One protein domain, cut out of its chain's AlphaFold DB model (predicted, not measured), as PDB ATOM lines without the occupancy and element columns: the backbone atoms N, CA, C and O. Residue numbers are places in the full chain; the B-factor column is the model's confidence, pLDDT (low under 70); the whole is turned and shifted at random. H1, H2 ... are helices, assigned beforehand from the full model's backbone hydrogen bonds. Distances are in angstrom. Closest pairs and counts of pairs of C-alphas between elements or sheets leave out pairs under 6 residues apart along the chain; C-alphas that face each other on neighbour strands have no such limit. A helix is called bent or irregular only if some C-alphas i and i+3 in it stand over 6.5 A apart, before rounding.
ATOM      1  N   ILE A   7     -62.033  42.057  -7.486       85.19
ATOM      2  CA  ILE A   7     -61.080  41.129  -6.870       85.19
ATOM      3  C   ILE A   7     -60.109  41.851  -5.925       85.19
ATOM      4  O   ILE A   7     -59.830  41.352  -4.843       85.19
ATOM      5  N   VAL A   8     -59.681  43.078  -6.242       80.94
ATOM      6  CA  VAL A   8     -58.916  43.910  -5.301       80.94
ATOM      7  C   VAL A   8     -59.779  44.267  -4.100       80.94
ATOM      8  O   VAL A   8     -59.323  44.079  -2.985       80.94
ATOM      9  N   LYS A   9     -61.048  44.651  -4.286       83.94
ATOM     10  CA  LYS A   9     -61.986  44.888  -3.171       83.94
ATOM     11  C   LYS A   9     -62.235  43.643  -2.308       83.94
ATOM     12  O   LYS A   9     -62.467  43.769  -1.111       83.94
ATOM     13  N   LYS A  10     -62.163  42.443  -2.893       86.12
ATOM     14  CA  LYS A  10     -62.337  41.166  -2.185       86.12
ATOM     15  C   LYS A  10     -61.231  40.905  -1.161       86.12
ATOM     16  O   LYS A  10     -61.524  40.409  -0.078       86.12
ATOM     17  N   TYR A  11     -59.984  41.235  -1.494       83.19
ATOM     18  CA  TYR A  11     -58.832  41.066  -0.594       83.19
ATOM     19  C   TYR A  11     -58.505  42.335   0.197       83.19
ATOM     20  O   TYR A  11     -58.014  42.262   1.319       83.19
ATOM     21  N   PHE A  12     -58.834  43.492  -0.371       82.88
ATOM     22  CA  PHE A  12     -58.648  44.817   0.197       82.88
ATOM     23  C   PHE A  12     -59.987  45.557   0.189       82.88
ATOM     24  O   PHE A  12     -60.272  46.313  -0.743       82.88
ATOM     25  N   PRO A  13     -60.830  45.386   1.217       79.25
ATOM     26  CA  PRO A  13     -62.144  46.034   1.267       79.25
ATOM     27  C   PRO A  13     -62.062  47.569   1.216       79.25
ATOM     28  O   PRO A  13     -62.975  48.215   0.712       79.25
ATOM     29  N   ASN A  14     -60.934  48.148   1.646       78.62
ATOM     30  CA  ASN A  14     -60.641  49.585   1.554       78.62
ATOM     31  C   ASN A  14     -60.106  50.029   0.173       78.62
ATOM     32  O   ASN A  14     -59.770  51.195  -0.031       78.62
ATOM     33  N   GLY A  15     -60.044  49.115  -0.794       76.06
ATOM     34  CA  GLY A  15     -59.523  49.344  -2.134       76.06
ATOM     35  C   GLY A  15     -58.015  49.103  -2.253       76.06
ATOM     36  O   GLY A  15     -57.394  48.540  -1.361       76.06
ATOM     37  N   ALA A  16     -57.414  49.507  -3.379       78.00
ATOM     38  CA  ALA A  16     -55.995  49.262  -3.620       78.00
ATOM     39  C   ALA A  16     -55.133  49.872  -2.492       78.00
ATOM     40  O   ALA A  16     -55.302  51.064  -2.194       78.00
ATOM     41  N   PRO A  17     -54.221  49.085  -1.895       79.12
ATOM     42  CA  PRO A  17     -53.420  49.503  -0.750       79.12
ATOM     43  C   PRO A  17     -52.569  50.729  -1.097       79.12
ATOM     44  O   PRO A  17     -52.074  50.860  -2.220       79.12
ATOM     45  N   GLU A  18     -52.370  51.633  -0.137       82.94
ATOM     46  CA  GLU A  18     -51.589  52.861  -0.361       82.94
ATOM     47  C   GLU A  18     -50.166  52.559  -0.824       82.94
ATOM     48  O   GLU A  18     -49.629  53.222  -1.707       82.94
ATOM     49  N   SER A  19     -49.581  51.493  -0.289       80.62
ATOM     50  CA  SER A  19     -48.268  50.995  -0.676       80.62
ATOM     51  C   SER A  19     -48.186  50.623  -2.159       80.62
ATOM     52  O   SER A  19     -47.173  50.896  -2.799       80.62
ATOM     53  N   TRP A  20     -49.257  50.068  -2.737       78.38
ATOM     54  CA  TRP A  20     -49.335  49.870  -4.184       78.38
ATOM     55  C   TRP A  20     -49.465  51.184  -4.927       78.38
ATOM     56  O   TRP A  20     -48.739  51.377  -5.885       78.38
ATOM     57  N   LYS A  21     -50.328  52.105  -4.485       78.38
ATOM     58  CA  LYS A  21     -50.474  53.418  -5.142       78.38
ATOM     59  C   LYS A  21     -49.166  54.214  -5.140       78.38
ATOM     60  O   LYS A  21     -48.898  54.963  -6.071       78.38
ATOM     61  N   LYS A  22     -48.351  54.048  -4.095       81.44
ATOM     62  CA  LYS A  22     -47.063  54.728  -3.935       81.44
ATOM     63  C   LYS A  22     -45.984  54.176  -4.868       81.44
ATOM     64  O   LYS A  22     -45.213  54.955  -5.413       81.44
ATOM     65  N   LEU A  23     -45.931  52.856  -5.048       77.75
ATOM     66  CA  LEU A  23     -44.971  52.197  -5.945       77.75
ATOM     67  C   LEU A  23     -45.444  52.175  -7.405       77.75
ATOM     68  O   LEU A  23     -44.642  52.276  -8.327       77.75
ATOM     69  N   PHE A  24     -46.754  52.064  -7.604       78.81
ATOM     70  CA  PHE A  24     -47.435  51.929  -8.886       78.81
ATOM     71  C   PHE A  24     -48.510  53.023  -9.012       78.81
ATOM     72  O   PHE A  24     -49.709  52.762  -8.924       78.81
ATOM     73  N   PRO A  25     -48.108  54.288  -9.222       72.12
ATOM     74  CA  PRO A  25     -49.052  55.402  -9.353       72.12
ATOM     75  C   PRO A  25     -49.917  55.314 -10.621       72.12
ATOM     76  O   PRO A  25     -50.983  55.921 -10.681       72.12
ATOM     77  N   ASN A  26     -49.472  54.550 -11.623       70.75
ATOM     78  CA  ASN A  26     -50.150  54.391 -12.912       70.75
ATOM     79  C   ASN A  26     -51.074  53.164 -12.991       70.75
ATOM     80  O   ASN A  26     -51.682  52.946 -14.035       70.75
ATOM     81  N   GLY A  27     -51.193  52.356 -11.935       66.19
ATOM     82  CA  GLY A  27     -52.020  51.152 -11.993       66.19
ATOM     83  C   GLY A  27     -51.654  50.100 -10.949       66.19
ATOM     84  O   GLY A  27     -50.846  50.359 -10.064       66.19
ATOM     85  N   PRO A  28     -52.260  48.908 -11.011       72.06
ATOM     86  CA  PRO A  28     -51.836  47.781 -10.190       72.06
ATOM     87  C   PRO A  28     -50.377  47.373 -10.488       72.06
ATOM     88  O   PRO A  28     -49.855  47.667 -11.568       72.06
ATOM     89  N   PRO A  29     -49.707  46.675  -9.552       75.94
ATOM     90  CA  PRO A  29     -48.376  46.138  -9.794       75.94
ATOM     91  C   PRO A  29     -48.391  45.139 -10.948       75.94
ATOM     92  O   PRO A  29     -49.387  44.432 -11.134       75.94
ATOM     93  N   PRO A  30     -47.265  44.974 -11.656       74.62
ATOM     94  CA  PRO A  30     -47.138  43.876 -12.586       74.62
ATOM     95  C   PRO A  30     -47.270  42.531 -11.857       74.62
ATOM     96  O   PRO A  30     -46.756  42.368 -10.758       74.62
ATOM     97  N   ALA A  31     -47.897  41.530 -12.474       73.94
ATOM     98  CA  ALA A  31     -47.889  40.138 -12.008       73.94
ATOM     99  C   ALA A  31     -46.462  39.624 -11.728       73.94
ATOM    100  O   ALA A  31     -46.258  38.816 -10.829       73.94
ATOM    101  N   ASP A  32     -45.476  40.155 -12.449       75.06
ATOM    102  CA  ASP A  32     -44.050  39.903 -12.252       75.06
ATOM    103  C   ASP A  32     -43.525  40.402 -10.885       75.06
ATOM    104  O   ASP A  32     -42.643  39.798 -10.283       75.06
ATOM    105  N   PHE A  33     -44.140  41.451 -10.319       76.56
ATOM    106  CA  PHE A  33     -43.905  41.917  -8.939       76.56
ATOM    107  C   PHE A  33     -44.201  40.838  -7.890       76.56
ATOM    108  O   PHE A  33     -43.694  40.860  -6.769       76.56
ATOM    109  N   PHE A  34     -45.029  39.881  -8.284       76.12
ATOM    110  CA  PHE A  34     -45.481  38.754  -7.496       76.12
ATOM    111  C   PHE A  34     -44.895  37.427  -7.983       76.12
ATOM    112  O   PHE A  34     -45.278  36.355  -7.504       76.12
ATOM    113  N   GLU A  35     -43.963  37.479  -8.929       73.38
ATOM    114  CA  GLU A  35     -43.228  36.311  -9.376       73.38
ATOM    115  C   GLU A  35     -42.370  35.760  -8.231       73.38
ATOM    116  O   GLU A  35     -41.779  36.502  -7.443       73.38
ATOM    117  N   GLY A  36     -42.370  34.435  -8.080       69.25
ATOM    118  CA  GLY A  36     -41.753  33.776  -6.929       69.25
ATOM    119  C   GLY A  36     -42.539  33.917  -5.618       69.25
ATOM    120  O   GLY A  36     -42.001  33.594  -4.561       69.25
ATOM    121  N   ALA A  37     -43.795  34.387  -5.647       69.44
ATOM    122  CA  ALA A  37     -44.670  34.327  -4.478       69.44
ATOM    123  C   ALA A  37     -45.024  32.867  -4.165       69.44
ATOM    124  O   ALA A  37     -45.779  32.231  -4.904       69.44
ATOM    125  N   GLU A  38     -44.485  32.351  -3.064       69.00
ATOM    126  CA  GLU A  38     -44.842  31.045  -2.513       69.00
ATOM    127  C   GLU A  38     -45.855  31.214  -1.367       69.00
ATOM    128  O   GLU A  38     -45.808  32.214  -0.643       69.00
ATOM    129  N   PRO A  39     -46.760  30.247  -1.148       66.50
ATOM    130  CA  PRO A  39     -47.643  30.269   0.008       66.50
ATOM    131  C   PRO A  39     -46.837  30.324   1.313       66.50
ATOM    132  O   PRO A  39     -46.021  29.453   1.605       66.50
ATOM    133  N   GLY A  40     -47.044  31.391   2.085       65.44
ATOM    134  CA  GLY A  40     -46.320  31.664   3.330       65.44
ATOM    135  C   GLY A  40     -44.995  32.418   3.169       65.44
ATOM    136  O   GLY A  40     -44.361  32.720   4.181       65.44
ATOM    137  N   LYS A  41     -44.570  32.752   1.940       69.56
ATOM    138  CA  LYS A  41     -43.385  33.586   1.697       69.56
ATOM    139  C   LYS A  41     -43.721  34.844   0.916       69.56
ATOM    140  O   LYS A  41     -44.501  34.853  -0.032       69.56
ATOM    141  N   MET A  42     -43.044  35.920   1.297       70.50
ATOM    142  CA  MET A  42     -43.080  37.164   0.548       70.50
ATOM    143  C   MET A  42     -42.248  37.013  -0.737       70.50
ATOM    144  O   MET A  42     -41.093  36.586  -0.639       70.50
ATOM    145  N   PRO A  43     -42.784  37.373  -1.916       76.94
ATOM    146  CA  PRO A  43     -42.006  37.386  -3.144       76.94
ATOM    147  C   PRO A  43     -40.808  38.341  -3.033       76.94
ATOM    148  O   PRO A  43     -40.904  39.382  -2.369       76.94
ATOM    149  N   PRO A  44     -39.686  38.020  -3.699       80.19
ATOM    150  CA  PRO A  44     -38.447  38.789  -3.609       80.19
ATOM    151  C   PRO A  44     -38.639  40.257  -4.004       80.19
ATOM    152  O   PRO A  44     -38.223  41.128  -3.249       80.19
ATOM    153  N   LYS A  45     -39.381  40.548  -5.082       81.06
ATOM    154  CA  LYS A  45     -39.665  41.933  -5.494       81.06
ATOM    155  C   LYS A  45     -40.458  42.733  -4.457       81.06
ATOM    156  O   LYS A  45     -40.192  43.918  -4.275       81.06
ATOM    157  N   MET A  46     -41.395  42.106  -3.736       79.62
ATOM    158  CA  MET A  46     -42.065  42.774  -2.613       79.62
ATOM    159  C   MET A  46     -41.102  43.033  -1.465       79.62
ATOM    160  O   MET A  46     -41.162  44.099  -0.871       79.62
ATOM    161  N   LYS A  47     -40.195  42.102  -1.171       79.50
ATOM    162  CA  LYS A  47     -39.172  42.303  -0.142       79.50
ATOM    163  C   LYS A  47     -38.199  43.429  -0.510       79.50
ATOM    164  O   LYS A  47     -37.794  44.183   0.366       79.50
ATOM    165  N   GLU A  48     -37.847  43.561  -1.786       84.69
ATOM    166  CA  GLU A  48     -37.005  44.655  -2.288       84.69
ATOM    167  C   GLU A  48     -37.724  46.005  -2.232       84.69
ATOM    168  O   GLU A  48     -37.131  47.006  -1.837       84.69
ATOM    169  N   ALA A  49     -39.010  46.038  -2.587       80.75
ATOM    170  CA  ALA A  49     -39.810  47.258  -2.531       80.75
ATOM    171  C   ALA A  49     -40.220  47.653  -1.102       80.75
ATOM    172  O   ALA A  49     -40.411  48.834  -0.813       80.75
ATOM    173  N   PHE A  50     -40.344  46.671  -0.211       82.50
ATOM    174  CA  PHE A  50     -40.692  46.827   1.196       82.50
ATOM    175  C   PHE A  50     -39.596  46.223   2.090       82.50
ATOM    176  O   PHE A  50     -39.816  45.187   2.726       82.50
ATOM    177  N   PRO A  51     -38.412  46.863   2.166       78.25
ATOM    178  CA  PRO A  51     -37.285  46.360   2.954       78.25
ATOM    179  C   PRO A  51     -37.580  46.322   4.461       78.25
ATOM    180  O   PRO A  51     -37.036  45.479   5.169       78.25
ATOM    181  N   ASP A  52     -38.486  47.184   4.932       79.94
ATOM    182  CA  ASP A  52     -38.982  47.226   6.317       79.94
ATOM    183  C   ASP A  52     -40.009  46.112   6.627       79.94
ATOM    184  O   ASP A  52     -40.390  45.892   7.775       79.94
ATOM    185  N   GLY A  53     -40.448  45.373   5.603       71.81
ATOM    186  CA  GLY A  53     -41.474  44.338   5.691       71.81
ATOM    187  C   GLY A  53     -42.809  44.744   5.064       71.81
ATOM    188  O   GLY A  53     -43.048  45.899   4.722       71.81
ATOM    189  N   LEU A  54     -43.695  43.756   4.888       77.88
ATOM    190  CA  LEU A  54     -45.004  43.960   4.264       77.88
ATOM    191  C   LEU A  54     -45.841  44.930   5.116       77.88
ATOM    192  O   LEU A  54     -46.098  44.621   6.286       77.88
ATOM    193  N   PRO A  55     -46.315  46.049   4.542       79.62
ATOM    194  CA  PRO A  55     -47.230  46.951   5.229       79.62
ATOM    195  C   PRO A  55     -48.531  46.225   5.586       79.62
ATOM    196  O   PRO A  55     -48.887  45.224   4.956       79.62
ATOM    197  N   GLU A  56     -49.242  46.720   6.604       81.94
ATOM    198  CA  GLU A  56     -50.447  46.062   7.126       81.94
ATOM    199  C   GLU A  56     -51.496  45.815   6.052       81.94
ATOM    200  O   GLU A  56     -52.091  44.739   6.018       81.94
ATOM    201  N   ASP A  57     -51.641  46.755   5.121       79.44
ATOM    202  CA  ASP A  57     -52.567  46.631   4.009       79.44
ATOM    203  C   ASP A  57     -52.228  45.414   3.140       79.44
ATOM    204  O   ASP A  57     -53.119  44.659   2.772       79.44
ATOM    205  N   LEU A  58     -50.942  45.140   2.886       78.69
ATOM    206  CA  LEU A  58     -50.482  44.008   2.074       78.69
ATOM    207  C   LEU A  58     -50.301  42.699   2.867       78.69
ATOM    208  O   LEU A  58     -49.909  41.681   2.286       78.69
ATOM    209  N   LYS A  59     -50.628  42.661   4.170       77.44
ATOM    210  CA  LYS A  59     -50.573  41.423   4.976       77.44
ATOM    211  C   LYS A  59     -51.470  40.314   4.436       77.44
ATOM    212  O   LYS A  59     -51.195  39.147   4.711       77.44
ATOM    213  N   VAL A  60     -52.494  40.639   3.644       76.94
ATOM    214  CA  VAL A  60     -53.327  39.642   2.954       76.94
ATOM    215  C   VAL A  60     -52.502  38.692   2.073       76.94
ATOM    216  O   VAL A  60     -52.854  37.523   1.949       76.94
ATOM    217  N   PHE A  61     -51.341  39.132   1.572       74.38
ATOM    218  CA  PHE A  61     -50.409  38.298   0.802       74.38
ATOM    219  C   PHE A  61     -49.327  37.607   1.633       74.38
ATOM    220  O   PHE A  61     -48.469  36.923   1.075       74.38
ATOM    221  N   LYS A  62     -49.344  37.737   2.965       72.19
ATOM    222  CA  LYS A  62     -48.374  37.067   3.849       72.19
ATOM    223  C   LYS A  62     -48.400  35.545   3.681       72.19
ATOM    224  O   LYS A  62     -47.363  34.901   3.791       72.19
ATOM    225  N   ASN A  63     -49.573  34.979   3.405       70.88
ATOM    226  CA  ASN A  63     -49.755  33.545   3.175       70.88
ATOM    227  C   ASN A  63     -49.631  33.153   1.695       70.88
ATOM    228  O   ASN A  63     -50.021  32.053   1.324       70.88
ATOM    229  N   GLY A  64     -49.036  34.011   0.865       71.00
ATOM    230  CA  GLY A  64     -49.000  33.854  -0.583       71.00
ATOM    231  C   GLY A  64     -50.155  34.572  -1.266       71.00
ATOM    232  O   GLY A  64     -51.054  35.124  -0.629       71.00
ATOM    233  N   ILE A  65     -50.095  34.589  -2.592       78.19
ATOM    234  CA  ILE A  65     -51.063  35.304  -3.419       78.19
ATOM    235  C   ILE A  65     -52.098  34.307  -3.918       78.19
ATOM    236  O   ILE A  65     -51.706  33.279  -4.467       78.19
ATOM    237  N   PRO A  66     -53.397  34.597  -3.744       81.75
ATOM    238  CA  PRO A  66     -54.461  33.757  -4.277       81.75
ATOM    239  C   PRO A  66     -54.344  33.618  -5.800       81.75
ATOM    240  O   PRO A  66     -54.094  34.613  -6.478       81.75
ATOM    241  N   ASP A  67     -54.583  32.424  -6.347       82.56
ATOM    242  CA  ASP A  67     -54.518  32.176  -7.800       82.56
ATOM    243  C   ASP A  67     -55.419  33.125  -8.601       82.56
ATOM    244  O   ASP A  67     -54.949  33.796  -9.516       82.56
ATOM    245  N   ASP A  68     -56.666  33.295  -8.162       85.94
ATOM    246  CA  ASP A  68     -57.655  34.217  -8.747       85.94
ATOM    247  C   ASP A  68     -57.127  35.668  -8.814       85.94
ATOM    248  O   ASP A  68     -57.340  36.417  -9.767       85.94
ATOM    249  N   PHE A  69     -56.348  36.063  -7.802       83.00
ATOM    250  CA  PHE A  69     -55.706  37.372  -7.753       83.00
ATOM    251  C   PHE A  69     -54.530  37.483  -8.727       83.00
ATOM    252  O   PHE A  69     -54.287  38.534  -9.318       83.00
ATOM    253  N   LYS A  70     -53.788  36.389  -8.893       79.12
ATOM    254  CA  LYS A  70     -52.649  36.288  -9.805       79.12
ATOM    255  C   LYS A  70     -53.104  36.350 -11.264       79.12
ATOM    256  O   LYS A  70     -52.467  37.035 -12.065       79.12
ATOM    257  N   GLU A  71     -54.213  35.689 -11.591       84.06
ATOM    258  CA  GLU A  71     -54.864  35.789 -12.902       84.06
ATOM    259  C   GLU A  71     -55.324  37.216 -13.181       84.06
ATOM    260  O   GLU A  71     -54.981  37.780 -14.221       84.06
ATOM    261  N   PHE A  72     -55.986  37.848 -12.211       84.38
ATOM    262  CA  PHE A  72     -56.401  39.238 -12.336       84.38
ATOM    263  C   PHE A  72     -55.237  40.193 -12.646       84.38
ATOM    264  O   PHE A  72     -55.332  41.023 -13.548       84.38
ATOM    265  N   LEU A  73     -54.123  40.069 -11.919       80.56
ATOM    266  CA  LEU A  73     -52.942  40.907 -12.134       80.56
ATOM    267  C   LEU A  73     -52.329  40.706 -13.522       80.56
ATOM    268  O   LEU A  73     -51.876  41.677 -14.125       80.56
ATOM    269  N   LYS A  74     -52.311  39.467 -14.035       81.31
ATOM    270  CA  LYS A  74     -51.891  39.185 -15.417       81.31
ATOM    271  C   LYS A  74     -52.805  39.876 -16.424       81.31
ATOM    272  O   LYS A  74     -52.313  40.450 -17.393       81.31
ATOM    273  N   GLU A  75     -54.112  39.817 -16.197       83.25
ATOM    274  CA  GLU A  75     -55.107  40.383 -17.105       83.25
ATOM    275  C   GLU A  75     -55.071  41.921 -17.124       83.25
ATOM    276  O   GLU A  75     -55.118  42.526 -18.193       83.25
ATOM    277  N   GLU A  76     -54.917  42.566 -15.964       77.94
ATOM    278  CA  GLU A  76     -54.735  44.021 -15.874       77.94
ATOM    279  C   GLU A  76     -53.445  44.492 -16.534       77.94
ATOM    280  O   GLU A  76     -53.455  45.460 -17.289       77.94
ATOM    281  N   LEU A  77     -52.334  43.789 -16.305       71.00
ATOM    282  CA  LEU A  77     -51.075  44.077 -16.989       71.00
ATOM    283  C   LEU A  77     -51.235  44.054 -18.506       71.00
ATOM    284  O   LEU A  77     -50.735  44.937 -19.202       71.00
ATOM    285  N   ALA A  78     -51.936  43.039 -19.012       74.88
ATOM    286  CA  ALA A  78     -52.192  42.888 -20.435       74.88
ATOM    287  C   ALA A  78     -53.060  44.030 -20.991       74.88
ATOM    288  O   ALA A  78     -52.895  44.399 -22.151       74.88
ATOM    289  N   LYS A  79     -53.949  44.614 -20.174       71.44
ATOM    290  CA  LYS A  79     -54.748  45.797 -20.541       71.44
ATOM    291  C   LYS A  79     -53.935  47.091 -20.520       71.44
ATOM    292  O   LYS A  79     -54.178  47.947 -21.357       71.44
ATOM    293  N   ILE A  80     -52.985  47.229 -19.595       67.00
ATOM    294  CA  ILE A  80     -52.135  48.426 -19.463       67.00
ATOM    295  C   ILE A  80     -51.054  48.475 -20.555       67.00
ATOM    296  O   ILE A  80     -50.626  49.553 -20.953       67.00
ATOM    297  N   SER A  81     -50.613  47.316 -21.054       58.69
ATOM    298  CA  SER A  81     -49.573  47.212 -22.085       58.69
ATOM    299  C   SER A  81     -50.088  47.344 -23.534       58.69
ATOM    300  O   SER A  81     -49.325  47.052 -24.460       58.69
ATOM    301  N   LYS A  82     -51.349  47.738 -23.751       46.19
ATOM    302  CA  LYS A  82     -51.996  47.831 -25.071       46.19
ATOM    303  C   LYS A  82     -52.478  49.247 -25.358       46.19
ATOM    304  O   LYS A  82     -52.366  49.651 -26.537       46.19
TER     305      LYS A  82
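This is residues 7 to 82 of the 82 residues of an uncharacterized protein of Neocallimastix californiae (UniProt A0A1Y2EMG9). What is seen first? A long helix, H6, borders a compact cluster of short helices and loops; H1 and H3 pack on it, H4 on H3. What is printed? There are 76 residues with six named helices, H1 to H6 in order, and no named strand: all helix, radius of gyration of the C-alphas 11.6 A, spans 33 by 23 by 22 A.

Where is the longest helix? H6, residues 67 to 80, runs 20.1 A from C-alpha 67 at (-54.518, 32.176, -7.800) to C-alpha 80 at (-52.135, 48.426, -19.463). Where are the others? H1 is residues 7 to 11, H2 18 to 23, H3 31 to 34, H4 44 to 49, and H5 56 to 61, irregular with C-alphas 57 and 60 7.1 A apart.

What touches H6? H3 does, closest C-alphas Ala 31 and Leu 73, 5.1 A; H1 touches residues 68 to 72 alone, closest Ile 7 and Phe 69, 6.6 A. What else touches? H4 touches H3, closest C-alphas Lys 45 and Phe 33, 5.5 A. H2 and H5 only just touch, with 3 pairs of C-alphas within 8 A, the closest Glu 18 and Asp 57, 7.7 A. How are the backbones? Every O i to N i+4 pair is within hydrogen-bond range in H1, H2, H4 and H6; H5 has 0 of 2, but 2 of 3 O i to N i+3 pairs; H3 is too short for an O i to N i+4 pair.

Is it continuous? The printed part has no cut and no long link. Where is confidence low? The pLDDT is under 70 at residue 27, residues 36 to 41 and residues 80 to 82.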